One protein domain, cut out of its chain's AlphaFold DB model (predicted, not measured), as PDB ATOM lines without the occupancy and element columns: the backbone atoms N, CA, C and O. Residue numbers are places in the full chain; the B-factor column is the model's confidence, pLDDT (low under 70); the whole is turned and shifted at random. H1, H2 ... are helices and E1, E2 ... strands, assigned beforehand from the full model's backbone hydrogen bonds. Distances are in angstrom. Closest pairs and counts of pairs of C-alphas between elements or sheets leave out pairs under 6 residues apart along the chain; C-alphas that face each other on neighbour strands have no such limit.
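What this domain is: This is residues 24 to 121 and 129 to 152 of the 173 residues of the protein "Iron hydrogenase 1" of Clostridium butyricum (UniProt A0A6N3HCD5). A small sheet of three strands, E1, E2 and E3, has H2 over one face and H4 over the other; H1 packs on H2, and H5 on H1, with H3 at another side of H2. The long hairpin E1 and E2 makes most of the sheet, and E3 is shorter. The 122 printed residues hold five named helices and three named strands, in the order H1 H2 H3 E1 E2 H4 E3 H5; the sheet is mixed, in the order E1 E2 E3, and the class is mixed, helices and strands. The whole is flat, 43 by 40 by 20 A, and compact, with a radius of gyration of the C-alphas of 14.3 A.

How they stand to each other: E1, residues 68 to 75, and E2, residues 78 to 86, are an antiparallel hairpin, with N 71 and O 82 3.0 A apart. E3, residues 107 to 111, is parallel to E2, with N 85 and O 109 2.8 A apart. H4, residues 88 to 99, is over E2 at a height over the sheet of 9.0 A; E2, H4 and E3 form a strand-helix-strand unit, two parallel neighbour strands with a helix between, with a right-handed crossover. On the opposite face, H2, residues 36 to 45, is on the sheet at a height of 8.7 A. H1, residues 26 to 32, touches H2, closest at the C-alphas of Gly 27 and Ser 40, 4.4 A; they are a helical hairpin. H5, residues 129 to 144, touches H1 at the C-alphas of Gly 26 and Asp 142, 3.9 A, at a shallow tilt of 15 degrees, opposite ways. H3, residues 51 to 59, only just touches H2, with 3 pairs of C-alphas within 8 A, the closest those of Leu 54 and Arg 43, 7.0 A. Every O i to N i+4 pair is within hydrogen-bond range in H2 and H5, against 1 of 3 in H1, which has 2 of 4 O i to N i+3 pairs, 3 of 5 in H3 and 5 of 8 in H4.

Where its parts are: H1 begins at C-alpha 26, (123.313, 197.954, 158.274). E1 spans 22.1 A, E2 25.5 A and H4 16.9 A. H5 spans 23.0 A and ends at C-alpha 144, (124.660, 203.786, 153.025).

The domain as a whole: Residues 122 to 128 are not printed, and C-alphas 121 and 129 are 15.9 A apart across the cut. Of the links that are printed whole, none is long. No printed residue has a pLDDT under 70.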
ATOM      1  N   TYR A  24     122.957 202.589 164.678       93.25
ATOM      2  CA  TYR A  24     122.525 201.295 164.159       93.25
ATOM      3  C   TYR A  24     123.495 200.783 163.089       93.25
ATOM      4  O   TYR A  24     124.170 201.556 162.405       93.25
ATOM      5  N   SER A  25     123.553 199.461 162.931       95.94
ATOM      6  CA  SER A  25     124.308 198.815 161.859       95.94
ATOM      7  C   SER A  25     123.408 198.519 160.660       95.94
ATOM      8  O   SER A  25     122.203 198.305 160.801       95.94
ATOM      9  N   GLY A  26     123.999 198.437 159.470       96.00
ATOM     10  CA  GLY A  26     123.313 197.954 158.274       96.00
ATOM     11  C   GLY A  26     122.760 196.533 158.447       96.00
ATOM     12  O   GLY A  26     121.634 196.268 158.030       96.00
ATOM     13  N   GLY A  27     123.488 195.662 159.161       95.31
ATOM     14  CA  GLY A  27     123.004 194.342 159.583       95.31
ATOM     15  C   GLY A  27     121.711 194.402 160.406       95.31
ATOM     16  O   GLY A  27     120.775 193.663 160.123       95.31
ATOM     17  N   GLY A  28     121.600 195.339 161.351       96.31
ATOM     18  CA  GLY A  28     120.367 195.543 162.117       96.31
ATOM     19  C   GLY A  28     119.208 196.067 161.262       96.31
ATOM     20  O   GLY A  28     118.071 195.634 161.423       96.31
ATOM     21  N   VAL A  29     119.483 196.953 160.302       96.44
ATOM     22  CA  VAL A  29     118.454 197.541 159.422       96.44
ATOM     23  C   VAL A  29     117.779 196.492 158.535       96.44
ATOM     24  O   VAL A  29     116.574 196.572 158.284       96.44
ATOM     25  N   ILE A  30     118.522 195.487 158.066       97.38
ATOM     26  CA  ILE A  30     117.970 194.455 157.177       97.38
ATOM     27  C   ILE A  30     117.151 193.386 157.902       97.38
ATOM     28  O   ILE A  30     116.513 192.593 157.225       97.38
ATOM     29  N   PHE A  31     117.040 193.387 159.235       97.94
ATOM     30  CA  PHE A  31     116.170 192.438 159.960       97.94
ATOM     31  C   PHE A  31     114.717 192.442 159.461       97.94
ATOM     32  O   PHE A  31     113.999 191.455 159.601       97.94
ATOM     33  N   GLY A  32     114.266 193.553 158.869       97.19
ATOM     34  CA  GLY A  32     112.898 193.695 158.383       97.19
ATOM     35  C   GLY A  32     112.534 192.846 157.156       97.19
ATOM     36  O   GLY A  32     111.348 192.772 156.830       97.19
ATOM     37  N   VAL A  33     113.498 192.219 156.473       97.56
ATOM     38  CA  VAL A  33     113.257 191.359 155.296       97.56
ATOM     39  C   VAL A  33     113.604 189.901 155.591       97.56
ATOM     40  O   VAL A  33     114.521 189.625 156.358       97.56
ATOM     41  N   THR A  34     112.918 188.958 154.939       97.25
ATOM     42  CA  THR A  34     113.252 187.528 155.064       97.25
ATOM     43  C   THR A  34     114.685 187.242 154.597       97.25
ATOM     44  O   THR A  34     115.024 187.497 153.437       97.25
ATOM     45  N   GLY A  35     115.479 186.620 155.463       97.31
ATOM     46  CA  GLY A  35     116.896 186.304 155.290       97.31
ATOM     47  C   GLY A  35     117.831 187.394 155.811       97.31
ATOM     48  O   GLY A  35     119.044 187.201 155.819       97.31
ATOM     49  N   GLY A  36     117.300 188.546 156.230       97.12
ATOM     50  CA  GLY A  36     118.108 189.654 156.728       97.12
ATOM     51  C   GLY A  36     118.672 189.415 158.128       97.12
ATOM     52  O   GLY A  36     119.779 189.871 158.416       97.12
ATOM     53  N   VAL A  37     117.965 188.660 158.979       97.38
ATOM     54  CA  VAL A  37     118.494 188.249 160.290       97.38
ATOM     55  C   VAL A  37     119.651 187.282 160.077       97.38
ATOM     56  O   VAL A  37     120.733 187.503 160.623       97.38
ATOM     57  N   THR A  38     119.468 186.278 159.215       97.12
ATOM     58  CA  THR A  38     120.543 185.374 158.808       97.12
ATOM     59  C   THR A  38     121.733 186.137 158.255       97.12
ATOM     60  O   THR A  38     122.845 185.954 158.744       97.12
ATOM     61  N   GLU A  39     121.521 187.031 157.288       96.62
ATOM     62  CA  GLU A  39     122.607 187.798 156.683       96.62
ATOM     63  C   GLU A  39     123.380 188.607 157.737       96.62
ATOM     64  O   GLU A  39     124.608 188.629 157.723       96.62
ATOM     65  N   SER A  40     122.694 189.223 158.703       96.31
ATOM     66  CA  SER A  40     123.355 189.959 159.782       96.31
ATOM     67  C   SER A  40     124.154 189.069 160.738       96.31
ATOM     68  O   SER A  40     125.219 189.490 161.204       96.31
ATOM     69  N   VAL A  41     123.656 187.871 161.061       95.62
ATOM     70  CA  VAL A  41     124.387 186.897 161.889       95.62
ATOM     71  C   VAL A  41     125.651 186.467 161.152       95.62
ATOM     72  O   VAL A  41     126.748 186.596 161.693       95.62
ATOM     73  N   ILE A  42     125.519 186.068 159.886       95.12
ATOM     74  CA  ILE A  42     126.645 185.617 159.066       95.12
ATOM     75  C   ILE A  42     127.690 186.718 158.904       95.12
ATOM     76  O   ILE A  42     128.864 186.466 159.148       95.12
ATOM     77  N   ARG A  43     127.293 187.963 158.604       94.31
ATOM     78  CA  ARG A  43     128.222 189.107 158.517       94.31
ATOM     79  C   ARG A  43     129.100 189.276 159.758       94.31
ATOM     80  O   ARG A  43     130.211 189.788 159.634       94.31
ATOM     81  N   THR A  44     128.590 188.902 160.931       92.75
ATOM     82  CA  THR A  44     129.295 189.025 162.213       92.75
ATOM     83  C   THR A  44     130.363 187.944 162.384       92.75
ATOM     84  O   THR A  44     131.422 188.237 162.926       92.75
ATOM     85  N   ILE A  45     130.107 186.723 161.906       92.00
ATOM     86  CA  ILE A  45     130.999 185.563 162.085       92.00
ATOM     87  C   ILE A  45     131.844 185.225 160.846       92.00
ATOM     88  O   ILE A  45     132.707 184.357 160.918       92.00
ATOM     89  N   TYR A  46     131.603 185.891 159.715       91.94
ATOM     90  CA  TYR A  46     132.316 185.662 158.459       91.94
ATOM     91  C   TYR A  46     133.770 186.150 158.522       91.94
ATOM     92  O   TYR A  46     134.038 187.226 159.043       91.94
ATOM     93  N   GLU A  47     134.716 185.396 157.968       87.12
ATOM     94  CA  GLU A  47     136.152 185.704 158.078       87.12
ATOM     95  C   GLU A  47     136.566 186.970 157.321       87.12
ATOM     96  O   GLU A  47     137.303 187.804 157.853       87.12
ATOM     97  N   ASP A  48     136.092 187.142 156.078       87.50
ATOM     98  CA  ASP A  48     136.445 188.309 155.270       87.50
ATOM     99  C   ASP A  48     135.652 189.536 155.730       87.50
ATOM    100  O   ASP A  48     134.514 189.804 155.325       87.50
ATOM    101  N   GLN A  49     136.307 190.317 156.584       85.94
ATOM    102  CA  GLN A  49     135.747 191.538 157.136       85.94
ATOM    103  C   GLN A  49     135.768 192.722 156.141       85.94
ATOM    104  O   GLN A  49     135.233 193.795 156.445       85.94
ATOM    105  N   SER A  50     136.315 192.552 154.931       88.31
ATOM    106  CA  SER A  50     136.406 193.603 153.915       88.31
ATOM    107  C   SER A  50     135.063 193.931 153.244       88.31
ATOM    108  O   SER A  50     134.059 193.224 153.361       88.31
ATOM    109  N   GLN A  51     135.039 195.018 152.462       84.81
ATOM    110  CA  GLN A  51     133.884 195.337 151.613       84.81
ATOM    111  C   GLN A  51     133.631 194.284 150.529       84.81
ATOM    112  O   GLN A  51     132.507 194.198 150.032       84.81
ATOM    113  N   LYS A  52     134.660 193.532 150.120       87.62
ATOM    114  CA  LYS A  52     134.514 192.461 149.139       87.62
ATOM    115  C   LYS A  52     133.743 191.299 149.766       87.62
ATOM    116  O   LYS A  52     132.683 190.979 149.244       87.62
ATOM    117  N   GLY A  53     134.165 190.817 150.936       88.06
ATOM    118  CA  GLY A  53     133.433 189.795 151.690       88.06
ATOM    119  C   GLY A  53     131.965 190.161 151.921       88.06
ATOM    120  O   GLY A  53     131.068 189.367 151.655       88.06
ATOM    121  N   LEU A  54     131.677 191.418 152.287       87.00
ATOM    122  CA  LEU A  54     130.291 191.895 152.417       87.00
ATOM    123  C   LEU A  54     129.493 191.888 151.107       87.00
ATOM    124  O   LEU A  54     128.272 191.754 151.156       87.00
ATOM    125  N   LYS A  55     130.134 192.105 149.953       86.81
ATOM    126  CA  LYS A  55     129.476 192.005 148.642       86.81
ATOM    127  C   LYS A  55     129.228 190.551 148.277       86.81
ATOM    128  O   LYS A  55     128.132 190.252 147.816       86.81
ATOM    129  N   ASP A  56     130.196 189.681 148.527       86.88
ATOM    130  CA  ASP A  56     130.110 188.254 148.221       86.88
ATOM    131  C   ASP A  56     128.926 187.619 148.976       86.88
ATOM    132  O   ASP A  56     128.094 186.949 148.363       86.88
ATOM    133  N   LEU A  57     128.732 187.979 150.254       88.69
ATOM    134  CA  LEU A  57     127.580 187.551 151.065       88.69
ATOM    135  C   LEU A  57     126.208 187.912 150.465       88.69
ATOM    136  O   LEU A  57     125.231 187.201 150.699       88.69
ATOM    137  N   GLN A  58     126.099 188.977 149.664       84.88
ATOM    138  CA  GLN A  58     124.816 189.385 149.065       84.88
ATOM    139  C   GLN A  58     124.318 188.397 148.006       84.88
ATOM    140  O   GLN A  58     123.125 188.393 147.694       84.88
ATOM    141  N   PHE A  59     125.217 187.580 147.452       82.25
ATOM    142  CA  PHE A  59     124.937 186.654 146.355       82.25
ATOM    143  C   PHE A  59     124.815 185.193 146.806       82.25
ATOM    144  O   PHE A  59     124.521 184.334 145.983       82.25
ATOM    145  N   VAL A  60     124.952 184.914 148.106       87.19
ATOM    146  CA  VAL A  60     124.882 183.556 148.686       87.19
ATOM    147  C   VAL A  60     123.453 182.975 148.679       87.19
ATOM    148  O   VAL A  60     123.246 181.807 148.978       87.19
ATOM    149  N   GLY A  61     122.443 183.767 148.300       90.38
ATOM    150  CA  GLY A  61     121.055 183.298 148.170       90.38
ATOM    151  C   GLY A  61     120.182 183.528 149.408       90.38
ATOM    152  O   GLY A  61     119.056 183.042 149.471       90.38
ATOM    153  N   MET A  62     120.655 184.314 150.382       93.25
ATOM    154  CA  MET A  62     119.864 184.667 151.571       93.25
ATOM    155  C   MET A  62     118.717 185.638 151.245       93.25
ATOM    156  O   MET A  62     117.663 185.623 151.881       93.25
ATOM    157  N   ARG A  63     118.897 186.485 150.227       94.25
ATOM    158  CA  ARG A  63     117.944 187.532 149.829       94.25
ATOM    159  C   ARG A  63     116.874 186.995 148.877       94.25
ATOM    160  O   ARG A  63     117.071 185.994 148.206       94.25
ATOM    161  N   GLY A  64     115.740 187.690 148.795       92.44
ATOM    162  CA  GLY A  64     114.643 187.352 147.878       92.44
ATOM    163  C   GLY A  64     113.333 187.023 148.593       92.44
ATOM    164  O   GLY A  64     113.279 186.998 149.824       92.44
ATOM    165  N   MET A  65     112.280 186.800 147.802       92.81
ATOM    166  CA  MET A  65     110.890 186.679 148.270       92.81
ATOM    167  C   MET A  65     110.352 185.244 148.273       92.81
ATOM    168  O   MET A  65     109.188 185.045 148.622       92.81
ATOM    169  N   ASP A  66     111.172 184.266 147.889       94.56
ATOM    170  CA  ASP A  66     110.762 182.865 147.837       94.56
ATOM    171  C   ASP A  66     110.342 182.354 149.221       94.56
ATOM    172  O   ASP A  66     110.854 182.793 150.256       94.56
ATOM    173  N   GLY A  67     109.366 181.444 149.230       95.25
ATOM    174  CA  GLY A  67     108.750 180.930 150.456       95.25
ATOM    175  C   GLY A  67     109.720 180.155 151.349       95.25
ATOM    176  O   GLY A  67     109.660 180.263 152.571       95.25
ATOM    177  N   VAL A  68     110.629 179.404 150.730       95.75
ATOM    178  CA  VAL A  68     111.729 178.695 151.384       95.75
ATOM    179  C   VAL A  68     112.975 178.927 150.544       95.75
ATOM    180  O   VAL A  68     112.933 178.743 149.328       95.75
ATOM    181  N   LYS A  69     114.070 179.320 151.188       95.44
ATOM    182  CA  LYS A  69     115.396 179.432 150.581       95.44
ATOM    183  C   LYS A  69     116.360 178.561 151.372       95.44
ATOM    184  O   LYS A  69     116.228 178.440 152.589       95.44
ATOM    185  N   VAL A  70     117.318 177.975 150.671       95.38
ATOM    186  CA  VAL A  70     118.417 177.219 151.266       95.38
ATOM    187  C   VAL A  70     119.702 177.813 150.728       95.38
ATOM    188  O   VAL A  70     119.831 177.997 149.518       95.38
ATOM    189  N   CYS A  71     120.628 178.131 151.619       94.44
ATOM    190  CA  CYS A  71     121.963 178.554 151.237       94.44
ATOM    191  C   CYS A  71     123.003 177.797 152.045       94.44
ATOM    192  O   CYS A  71     122.780 177.460 153.209       94.44
ATOM    193  N   GLU A  72     124.146 177.561 151.422       95.00
ATOM    194  CA  GLU A  72     125.290 176.934 152.061       95.00
ATOM    195  C   GLU A  72     126.462 177.909 152.049       95.00
ATOM    196  O   GLU A  72     126.683 178.616 151.063       95.00
ATOM    197  N   ILE A  73     127.183 177.982 153.162       93.75
ATOM    198  CA  ILE A  73     128.314 178.888 153.323       93.75
ATOM    199  C   ILE A  73     129.386 178.253 154.198       93.75
ATOM    200  O   ILE A  73     129.082 177.658 155.228       93.75
ATOM    201  N   GLU A  74     130.640 178.414 153.798       92.19
ATOM    202  CA  GLU A  74     131.788 178.000 154.595       92.19
ATOM    203  C   GLU A  74     132.194 179.122 155.558       92.19
ATOM    204  O   GLU A  74     132.363 180.275 155.145       92.19
ATOM    205  N   ILE A  75     132.330 178.791 156.845       90.38
ATOM    206  CA  ILE A  75     132.795 179.704 157.897       90.38
ATOM    207  C   ILE A  75     133.779 178.956 158.796       90.38
ATOM    208  O   ILE A  75     133.412 177.982 159.446       90.38
ATOM    209  N   ASN A  76     135.023 179.420 158.872       87.19
ATOM    210  CA  ASN A  76     136.124 178.823 159.635       87.19
ATOM    211  C   ASN A  76     136.344 177.338 159.306       87.19
ATOM    212  O   ASN A  76     136.557 176.522 160.203       87.19
ATOM    213  N   GLY A  77     136.246 176.975 158.021       89.69
ATOM    214  CA  GLY A  77     136.357 175.591 157.543       89.69
ATOM    215  C   GLY A  77     135.150 174.698 157.856       89.69
ATOM    216  O   GLY A  77     135.203 173.492 157.613       89.69
ATOM    217  N   LEU A  78     134.064 175.255 158.405       92.94
ATOM    218  CA  LEU A  78     132.802 174.554 158.631       92.94
ATOM    219  C   LEU A  78     131.807 174.918 157.532       92.94
ATOM    220  O   LEU A  78     131.457 176.086 157.366       92.94
ATOM    221  N   GLN A  79     131.315 173.910 156.814       95.19
ATOM    222  CA  GLN A  79     130.219 174.083 155.868       95.19
ATOM    223  C   GLN A  79     128.904 174.177 156.644       95.19
ATOM    224  O   GLN A  79     128.479 173.199 157.255       95.19
ATOM    225  N   LEU A  80     128.267 175.345 156.616       95.75
ATOM    226  CA  LEU A  80     126.977 175.584 157.251       95.75
ATOM    227  C   LEU A  80     125.867 175.543 156.210       95.75
ATOM    228  O   LEU A  80     125.910 176.279 155.220       95.75
ATOM    229  N   LYS A  81     124.834 174.743 156.464       96.56
ATOM    230  CA  LYS A  81     123.607 174.712 155.671       96.56
ATOM    231  C   LYS A  81     122.496 175.461 156.395       96.56
ATOM    232  O   LYS A  81     122.108 175.112 157.508       96.56
ATOM    233  N   ILE A  82     121.961 176.494 155.750       97.69
ATOM    234  CA  ILE A  82     121.029 177.440 156.362       97.69
ATOM    235  C   ILE A  82     119.684 177.402 155.638       97.69
ATOM    236  O   ILE A  82     119.618 177.531 154.415       97.69
ATOM    237  N   GLY A  83     118.605 177.255 156.406       97.38
ATOM    238  CA  GLY A  83     117.228 177.360 155.927       97.38
ATOM    239  C   GLY A  83     116.640 178.738 156.222       97.38
ATOM    240  O   GLY A  83     116.785 179.266 157.320       97.38
ATOM    241  N   ILE A  84     115.948 179.340 155.261       98.06
ATOM    242  CA  ILE A  84     115.282 180.637 155.438       98.06
ATOM    243  C   ILE A  84     113.824 180.491 155.011       98.06
ATOM    244  O   ILE A  84     113.523 180.261 153.837       98.06
ATOM    245  N   VAL A  85     112.912 180.655 155.965       98.00
ATOM    246  CA  VAL A  85     111.468 180.494 155.783       98.00
ATOM    247  C   VAL A  85     110.778 181.852 155.779       98.00
ATOM    248  O   VAL A  85     110.853 182.630 156.729       98.00
ATOM    249  N   SER A  86     110.045 182.106 154.700       97.31
ATOM    250  CA  SER A  86     109.221 183.288 154.483       97.31
ATOM    251  C   SER A  86     107.748 182.894 154.559       97.31
ATOM    252  O   SER A  86     107.200 182.335 153.609       97.31
ATOM    253  N   GLY A  87     107.105 183.174 155.689       96.44
ATOM    254  CA  GLY A  87     105.716 182.812 155.959       96.44
ATOM    255  C   GLY A  87     105.553 181.484 156.699       96.44
ATOM    256  O   GLY A  87     106.118 180.472 156.292       96.44
ATOM    257  N   LEU A  88     104.698 181.447 157.731       96.38
ATOM    258  CA  LEU A  88     104.447 180.214 158.505       96.38
ATOM    259  C   LEU A  88     103.886 179.062 157.663       96.38
ATOM    260  O   LEU A  88     104.187 177.908 157.942       96.38
ATOM    261  N   ALA A  89     103.145 179.362 156.593       94.81
ATOM    262  CA  ALA A  89     102.649 178.352 155.653       94.81
ATOM    263  C   ALA A  89     103.777 177.553 154.964       94.81
ATOM    264  O   ALA A  89     103.528 176.499 154.383       94.81
ATOM    265  N   ASN A  90     105.016 178.052 155.007       96.38
ATOM    266  CA  ASN A  90     106.194 177.373 154.482       96.38
ATOM    267  C   ASN A  90     107.033 176.682 155.569       96.38
ATOM    268  O   ASN A  90     107.891 175.872 155.227       96.38
ATOM    269  N   ALA A  91     106.788 176.963 156.855       95.88
ATOM    270  CA  ALA A  91     107.581 176.422 157.961       95.88
ATOM    271  C   ALA A  91     107.417 174.905 158.101       95.88
ATOM    272  O   ALA A  91     108.404 174.197 158.283       95.88
ATOM    273  N   GLU A  92     106.191 174.401 157.931       94.44
ATOM    274  CA  GLU A  92     105.889 172.969 158.037       94.44
ATOM    275  C   GLU A  92     106.735 172.121 157.076       94.44
ATOM    276  O   GLU A  92     107.222 171.062 157.455       94.44
ATOM    277  N   LYS A  93     107.003 172.620 155.862       92.00
ATOM    278  CA  LYS A  93     107.836 171.916 154.875       92.00
ATOM    279  C   LYS A  93     109.265 171.700 155.371       92.00
ATOM    280  O   LYS A  93     109.829 170.634 155.146       92.00
ATOM    281  N   ILE A  94     109.849 172.707 156.024       94.00
ATOM    282  CA  ILE A  94     111.199 172.604 156.592       94.00
ATOM    283  C   ILE A  94     111.193 171.678 157.805       94.00
ATOM    284  O   ILE A  94     112.044 170.799 157.882       94.00
ATOM    285  N   ILE A  95     110.206 171.816 158.695       96.00
ATOM    286  CA  ILE A  95     110.066 170.956 159.879       96.00
ATOM    287  C   ILE A  95     109.977 169.483 159.462       96.00
ATOM    288  O   ILE A  95     110.782 168.676 159.912       96.00
ATOM    289  N   GLN A  96     109.093 169.143 158.519       95.75
ATOM    290  CA  GLN A  96     108.951 167.772 158.016       95.75
ATOM    291  C   GLN A  96     110.233 167.254 157.342       95.75
ATOM    292  O   GLN A  96     110.575 166.079 157.476       95.75
ATOM    293  N   SER A  97     110.964 168.109 156.615       94.06
ATOM    294  CA  SER A  97     112.235 167.726 155.983       94.06
ATOM    295  C   SER A  97     113.316 167.386 157.020       94.06
ATOM    296  O   SER A  97     114.056 166.420 156.833       94.06
ATOM    297  N   ILE A  98     113.352 168.131 158.132       95.94
ATOM    298  CA  ILE A  98     114.254 167.890 159.267       95.94
ATOM    299  C   ILE A  98     113.852 166.613 160.014       95.94
ATOM    300  O   ILE A  98     114.675 165.721 160.199       95.94
ATOM    301  N   GLU A  99     112.581 166.485 160.406       97.00
ATOM    302  CA  GLU A  99     112.085 165.347 161.197       97.00
ATOM    303  C   GLU A  99     112.180 164.014 160.445       97.00
ATOM    304  O   GLU A  99     112.460 162.979 161.047       97.00
ATOM    305  N   SER A 100     111.986 164.026 159.122       97.06
ATOM    306  CA  SER A 100     112.144 162.831 158.281       97.06
ATOM    307  C   SER A 100     113.604 162.445 158.018       97.06
ATOM    308  O   SER A 100     113.853 161.401 157.416       97.06
ATOM    309  N   GLY A 101     114.571 163.278 158.420       94.62
ATOM    310  CA  GLY A 101     115.990 163.093 158.114       94.62
ATOM    311  C   GLY A 101     116.342 163.313 156.639       94.62
ATOM    312  O   GLY A 101     117.448 162.980 156.217       94.62
ATOM    313  N   LYS A 102     115.416 163.861 155.838       94.12
ATOM    314  CA  LYS A 102     115.643 164.159 154.419       94.12
ATOM    315  C   LYS A 102     116.664 165.279 154.245       94.12
ATOM    316  O   LYS A 102     117.477 165.225 153.323       94.12
ATOM    317  N   GLU A 103     116.610 166.294 155.103       94.50
ATOM    318  CA  GLU A 103     117.555 167.406 155.089       94.50
ATOM    319  C   GLU A 103     118.051 167.764 156.488       94.50
ATOM    320  O   GLU A 103     117.293 167.782 157.453       94.50
ATOM    321  N   HIS A 104     119.333 168.116 156.562       95.50
ATOM    322  CA  HIS A 104     119.967 168.729 157.727       95.50
ATOM    323  C   HIS A 104     120.092 170.246 157.526       95.50
ATOM    324  O   HIS A 104     120.333 170.691 156.400       95.50
ATOM    325  N   PHE A 105     119.947 171.019 158.603       96.88
ATOM    326  CA  PHE A 105     120.202 172.462 158.647       96.88
ATOM    327  C   PHE A 105     120.888 172.815 159.970       96.88
ATOM    328  O   PHE A 105     120.433 172.390 161.030       96.88
ATOM    329  N   ASP A 106     121.933 173.636 159.915       96.62
ATOM    330  CA  ASP A 106     122.663 174.113 161.098       96.62
ATOM    331  C   ASP A 106     122.012 175.359 161.705       96.62
ATOM    332  O   ASP A 106     122.115 175.625 162.902       96.62
ATOM    333  N   PHE A 107     121.319 176.136 160.871       96.31
ATOM    334  CA  PHE A 107     120.626 177.347 161.277       96.31
ATOM    335  C   PHE A 107     119.368 177.550 160.431       96.31
ATOM    336  O   PHE A 107     119.387 177.350 159.216       96.31
ATOM    337  N   VAL A 108     118.267 177.955 161.068       97.62
ATOM    338  CA  VAL A 108     117.004 178.234 160.380       97.62
ATOM    339  C   VAL A 108     116.439 179.579 160.832       97.62
ATOM    340  O   VAL A 108     116.158 179.775 162.013       97.62
ATOM    341  N   GLU A 109     116.226 180.496 159.888       98.19
ATOM    342  CA  GLU A 109     115.435 181.712 160.106       98.19
ATOM    343  C   GLU A 109     113.976 181.443 159.729       98.19
ATOM    344  O   GLU A 109     113.691 180.978 158.625       98.19
ATOM    345  N   VAL A 110     113.038 181.781 160.619       98.00
ATOM    346  CA  VAL A 110     111.599 181.687 160.342       98.00
ATOM    347  C   VAL A 110     110.934 183.038 160.548       98.00
ATOM    348  O   VAL A 110     110.829 183.535 161.665       98.00
ATOM    349  N   MET A 111     110.422 183.605 159.459       97.75
ATOM    350  CA  MET A 111     109.601 184.810 159.483       97.75
ATOM    351  C   MET A 111     108.136 184.441 159.292       97.75
ATOM    352  O   MET A 111     107.773 183.787 158.317       97.75
ATOM    353  N   ALA A 112     107.264 184.893 160.194       97.44
ATOM    354  CA  ALA A 112     105.854 184.512 160.133       97.44
ATOM    355  C   ALA A 112     105.103 185.115 158.932       97.44
ATOM    356  O   ALA A 112     104.183 184.496 158.394       97.44
ATOM    357  N   CYS A 113     105.500 186.316 158.507       96.00
ATOM    358  CA  CYS A 113     104.900 187.038 157.388       96.00
ATOM    359  C   CYS A 113     105.692 186.809 156.095       96.00
ATOM    360  O   CYS A 113     106.922 186.855 156.094       96.00
ATOM    361  N   ASN A 114     104.988 186.649 154.972       93.62
ATOM    362  CA  ASN A 114     105.620 186.563 153.652       93.62
ATOM    363  C   ASN A 114     106.420 187.843 153.351       93.62
ATOM    364  O   ASN A 114     105.854 188.940 153.299       93.62
ATOM    365  N   GLY A 115     107.719 187.684 153.102       93.44
ATOM    366  CA  GLY A 115     108.671 188.768 152.847       93.44
ATOM    367  C   GLY A 115     109.316 189.369 154.101       93.44
ATOM    368  O   GLY A 115     110.163 190.247 153.964       93.44
ATOM    369  N   GLY A 116     108.946 188.903 155.298       96.31
ATOM    370  CA  GLY A 116     109.463 189.396 156.574       96.31
ATOM    371  C   GLY A 116     108.591 190.502 157.164       96.31
ATOM    372  O   GLY A 116     107.435 190.694 156.771       96.31
ATOM    373  N   CYS A 117     109.145 191.259 158.108       98.00
ATOM    374  CA  CYS A 117     108.434 192.321 158.827       98.00
ATOM    375  C   CYS A 117     107.902 193.434 157.903       98.00
ATOM    376  O   CYS A 117     106.870 194.037 158.195       98.00
ATOM    377  N   ILE A 118     108.524 193.666 156.741       97.12
ATOM    378  CA  ILE A 118     108.006 194.585 155.708       97.12
ATOM    379  C   ILE A 118     106.602 194.222 155.187       97.12
ATOM    380  O   ILE A 118     105.892 195.084 154.650       97.12
ATOM    381  N   GLY A 119     106.216 192.952 155.322       95.75
ATOM    382  CA  GLY A 119     104.905 192.408 154.989       95.75
ATOM    383  C   GLY A 119     104.005 192.186 156.206       95.75
ATOM    384  O   GLY A 119     102.960 191.559 156.048       95.75
ATOM    385  N   GLY A 120     104.407 192.661 157.389       96.75
ATOM    386  CA  GLY A 120     103.661 192.512 158.634       96.75
ATOM    387  C   GLY A 120     102.295 193.197 158.605       96.75
ATOM    388  O   GLY A 120     102.105 194.209 157.929       96.75
ATOM    389  N   ALA A 121     101.346 192.654 159.369       95.88
ATOM    390  CA  ALA A 121      99.952 193.103 159.372       95.88
ATOM    391  C   ALA A 121      99.751 194.548 159.868       95.88
ATOM    392  O   ALA A 121      98.764 195.178 159.506       95.88
ATOM    393  N   LYS A 129     104.278 194.054 145.021       95.50
ATOM    394  CA  LYS A 129     105.162 195.099 144.481       95.50
ATOM    395  C   LYS A 129     105.578 196.102 145.562       95.50
ATOM    396  O   LYS A 129     106.758 196.402 145.692       95.50
ATOM    397  N   THR A 130     104.638 196.557 146.390       96.44
ATOM    398  CA  THR A 130     104.914 197.473 147.507       96.44
ATOM    399  C   THR A 130     105.859 196.844 148.528       96.44
ATOM    400  O   THR A 130     106.781 197.502 148.998       96.44
ATOM    401  N   LYS A 131     105.672 195.559 148.847       95.69
ATOM    402  CA  LYS A 131     106.554 194.822 149.765       95.69
ATOM    403  C   LYS A 131     107.985 194.740 149.217       95.69
ATOM    404  O   LYS A 131     108.930 195.007 149.948       95.69
ATOM    405  N   ILE A 132     108.145 194.472 147.922       96.19
ATOM    406  CA  ILE A 132     109.459 194.466 147.260       96.19
ATOM    407  C   ILE A 132     110.131 195.843 147.344       96.19
ATOM    408  O   ILE A 132     111.317 195.925 147.657       96.19
ATOM    409  N   GLU A 133     109.390 196.934 147.126       97.69
ATOM    410  CA  GLU A 133     109.949 198.287 147.270       97.69
ATOM    411  C   GLU A 133     110.352 198.606 148.720       97.69
ATOM    412  O   GLU A 133     111.406 199.203 148.943       97.69
ATOM    413  N   ARG A 134     109.595 198.134 149.721       97.81
ATOM    414  CA  ARG A 134     109.995 198.238 151.140       97.81
ATOM    415  C   ARG A 134     111.310 197.509 151.412       97.81
ATOM    416  O   ARG A 134     112.196 198.080 152.043       97.81
ATOM    417  N   ALA A 135     111.465 196.286 150.897       97.31
ATOM    418  CA  ALA A 135     112.714 195.535 151.020       97.31
ATOM    419  C   ALA A 135     113.895 196.288 150.389       97.31
ATOM    420  O   ALA A 135     114.948 196.423 151.010       97.31
ATOM    421  N   LYS A 136     113.713 196.842 149.181       97.00
ATOM    422  CA  LYS A 136     114.735 197.670 148.517       97.00
ATOM    423  C   LYS A 136     115.131 198.884 149.356       97.00
ATOM    424  O   LYS A 136     116.310 199.226 149.390       97.00
ATOM    425  N   GLY A 137     114.175 199.510 150.045       97.88
ATOM    426  CA  GLY A 137     114.434 200.604 150.981       97.88
ATOM    427  C   GLY A 137     115.400 200.205 152.101       97.88
ATOM    428  O   GLY A 137     116.391 200.899 152.322       97.88
ATOM    429  N   LEU A 138     115.173 199.051 152.737       97.75
ATOM    430  CA  LEU A 138     116.052 198.538 153.795       97.75
ATOM    431  C   LEU A 138     117.455 198.200 153.271       97.75
ATOM    432  O   LEU A 138     118.445 198.607 153.874       97.75
ATOM    433  N   TYR A 139     117.569 197.562 152.102       96.31
ATOM    434  CA  TYR A 139     118.879 197.305 151.490       96.31
ATOM    435  C   TYR A 139     119.604 198.588 151.056       96.31
ATOM    436  O   TYR A 139     120.833 198.657 151.107       96.31
ATOM    437  N   LYS A 140     118.871 199.632 150.644       96.88
ATOM    438  CA  LYS A 140     119.458 200.949 150.358       96.88
ATOM    439  C   LYS A 140     120.011 201.583 151.635       96.88
ATOM    440  O   LYS A 140     121.123 202.106 151.596       96.88
ATOM    441  N   ALA A 141     119.266 201.512 152.738       96.44
ATOM    442  CA  ALA A 141     119.698 202.009 154.041       96.44
ATOM    443  C   ALA A 141     120.939 201.255 154.558       96.44
ATOM    444  O   ALA A 141     121.914 201.892 154.950       96.44
ATOM    445  N   ASP A 142     120.975 199.927 154.436       96.00
ATOM    446  CA  ASP A 142     122.170 199.117 154.713       96.00
ATOM    447  C   ASP A 142     123.372 199.539 153.861       96.00
ATOM    448  O   ASP A 142     124.475 199.726 154.375       96.00
ATOM    449  N   LYS A 143     123.176 199.774 152.557       93.56
ATOM    450  CA  LYS A 143     124.259 200.189 151.656       93.56
ATOM    451  C   LYS A 143     124.913 201.506 152.084       93.56
ATOM    452  O   LYS A 143     126.135 201.613 151.971       93.56
ATOM    453  N   VAL A 144     124.144 202.470 152.595       94.94
ATOM    454  CA  VAL A 144     124.660 203.786 153.025       94.94
ATOM    455  C   VAL A 144     125.050 203.856 154.506       94.94
ATOM    456  O   VAL A 144     125.728 204.802 154.901       94.94
ATOM    457  N   ALA A 145     124.672 202.863 155.319       94.62
ATOM    458  CA  ALA A 145     125.056 202.795 156.728       94.62
ATOM    459  C   ALA A 145     126.586 202.771 156.887       94.62
ATOM    460  O   ALA A 145     127.273 202.056 156.154       94.62
ATOM    461  N   GLN A 146     127.113 203.538 157.841       93.19
ATOM    462  CA  GLN A 146     128.556 203.582 158.115       93.19
ATOM    463  C   GLN A 146     129.030 202.317 158.838       93.19
ATOM    464  O   GLN A 146     130.070 201.761 158.507       93.19
ATOM    465  N   ILE A 147     128.219 201.829 159.777       94.88
ATOM    466  CA  ILE A 147     128.453 200.589 160.516       94.88
ATOM    467  C   ILE A 147     127.769 199.462 159.744       94.88
ATOM    468  O   ILE A 147     126.564 199.537 159.491       94.88
ATOM    469  N   LYS A 148     128.502 198.422 159.331       94.38
ATOM    470  CA  LYS A 148     127.932 197.334 158.513       94.38
ATOM    471  C   LYS A 148     127.492 196.148 159.350       94.38
ATOM    472  O   LYS A 148     126.492 195.508 159.008       94.38
ATOM    473  N   ARG A 149     128.205 195.875 160.439       94.50
ATOM    474  CA  ARG A 149     127.975 194.715 161.303       94.50
ATOM    475  C   ARG A 149     127.439 195.148 162.649       94.50
ATOM    476  O   ARG A 149     127.773 196.212 163.157       94.50
ATOM    477  N   SER A 150     126.598 194.316 163.244       93.75
ATOM    478  CA  SER A 150     126.048 194.600 164.573       93.75
ATOM    479  C   SER A 150     127.138 194.618 165.649       93.75
ATOM    480  O   SER A 150     127.056 195.430 166.564       93.75
ATOM    481  N   SER A 151     128.192 193.811 165.484       92.50
ATOM    482  CA  SER A 151     129.384 193.793 166.343       92.50
ATOM    483  C   SER A 151     130.274 195.035 166.235       92.50
ATOM    484  O   SER A 151     131.102 195.260 167.104       92.50
ATOM    485  N   GLU A 152     130.115 195.853 165.193       93.44
ATOM    486  CA  GLU A 152     130.893 197.085 164.998       93.44
ATOM    487  C   GLU A 152     130.208 198.310 165.624       93.44
ATOM    488  O   GLU A 152     130.704 199.429 165.499       93.44
TER     489      GLU A 152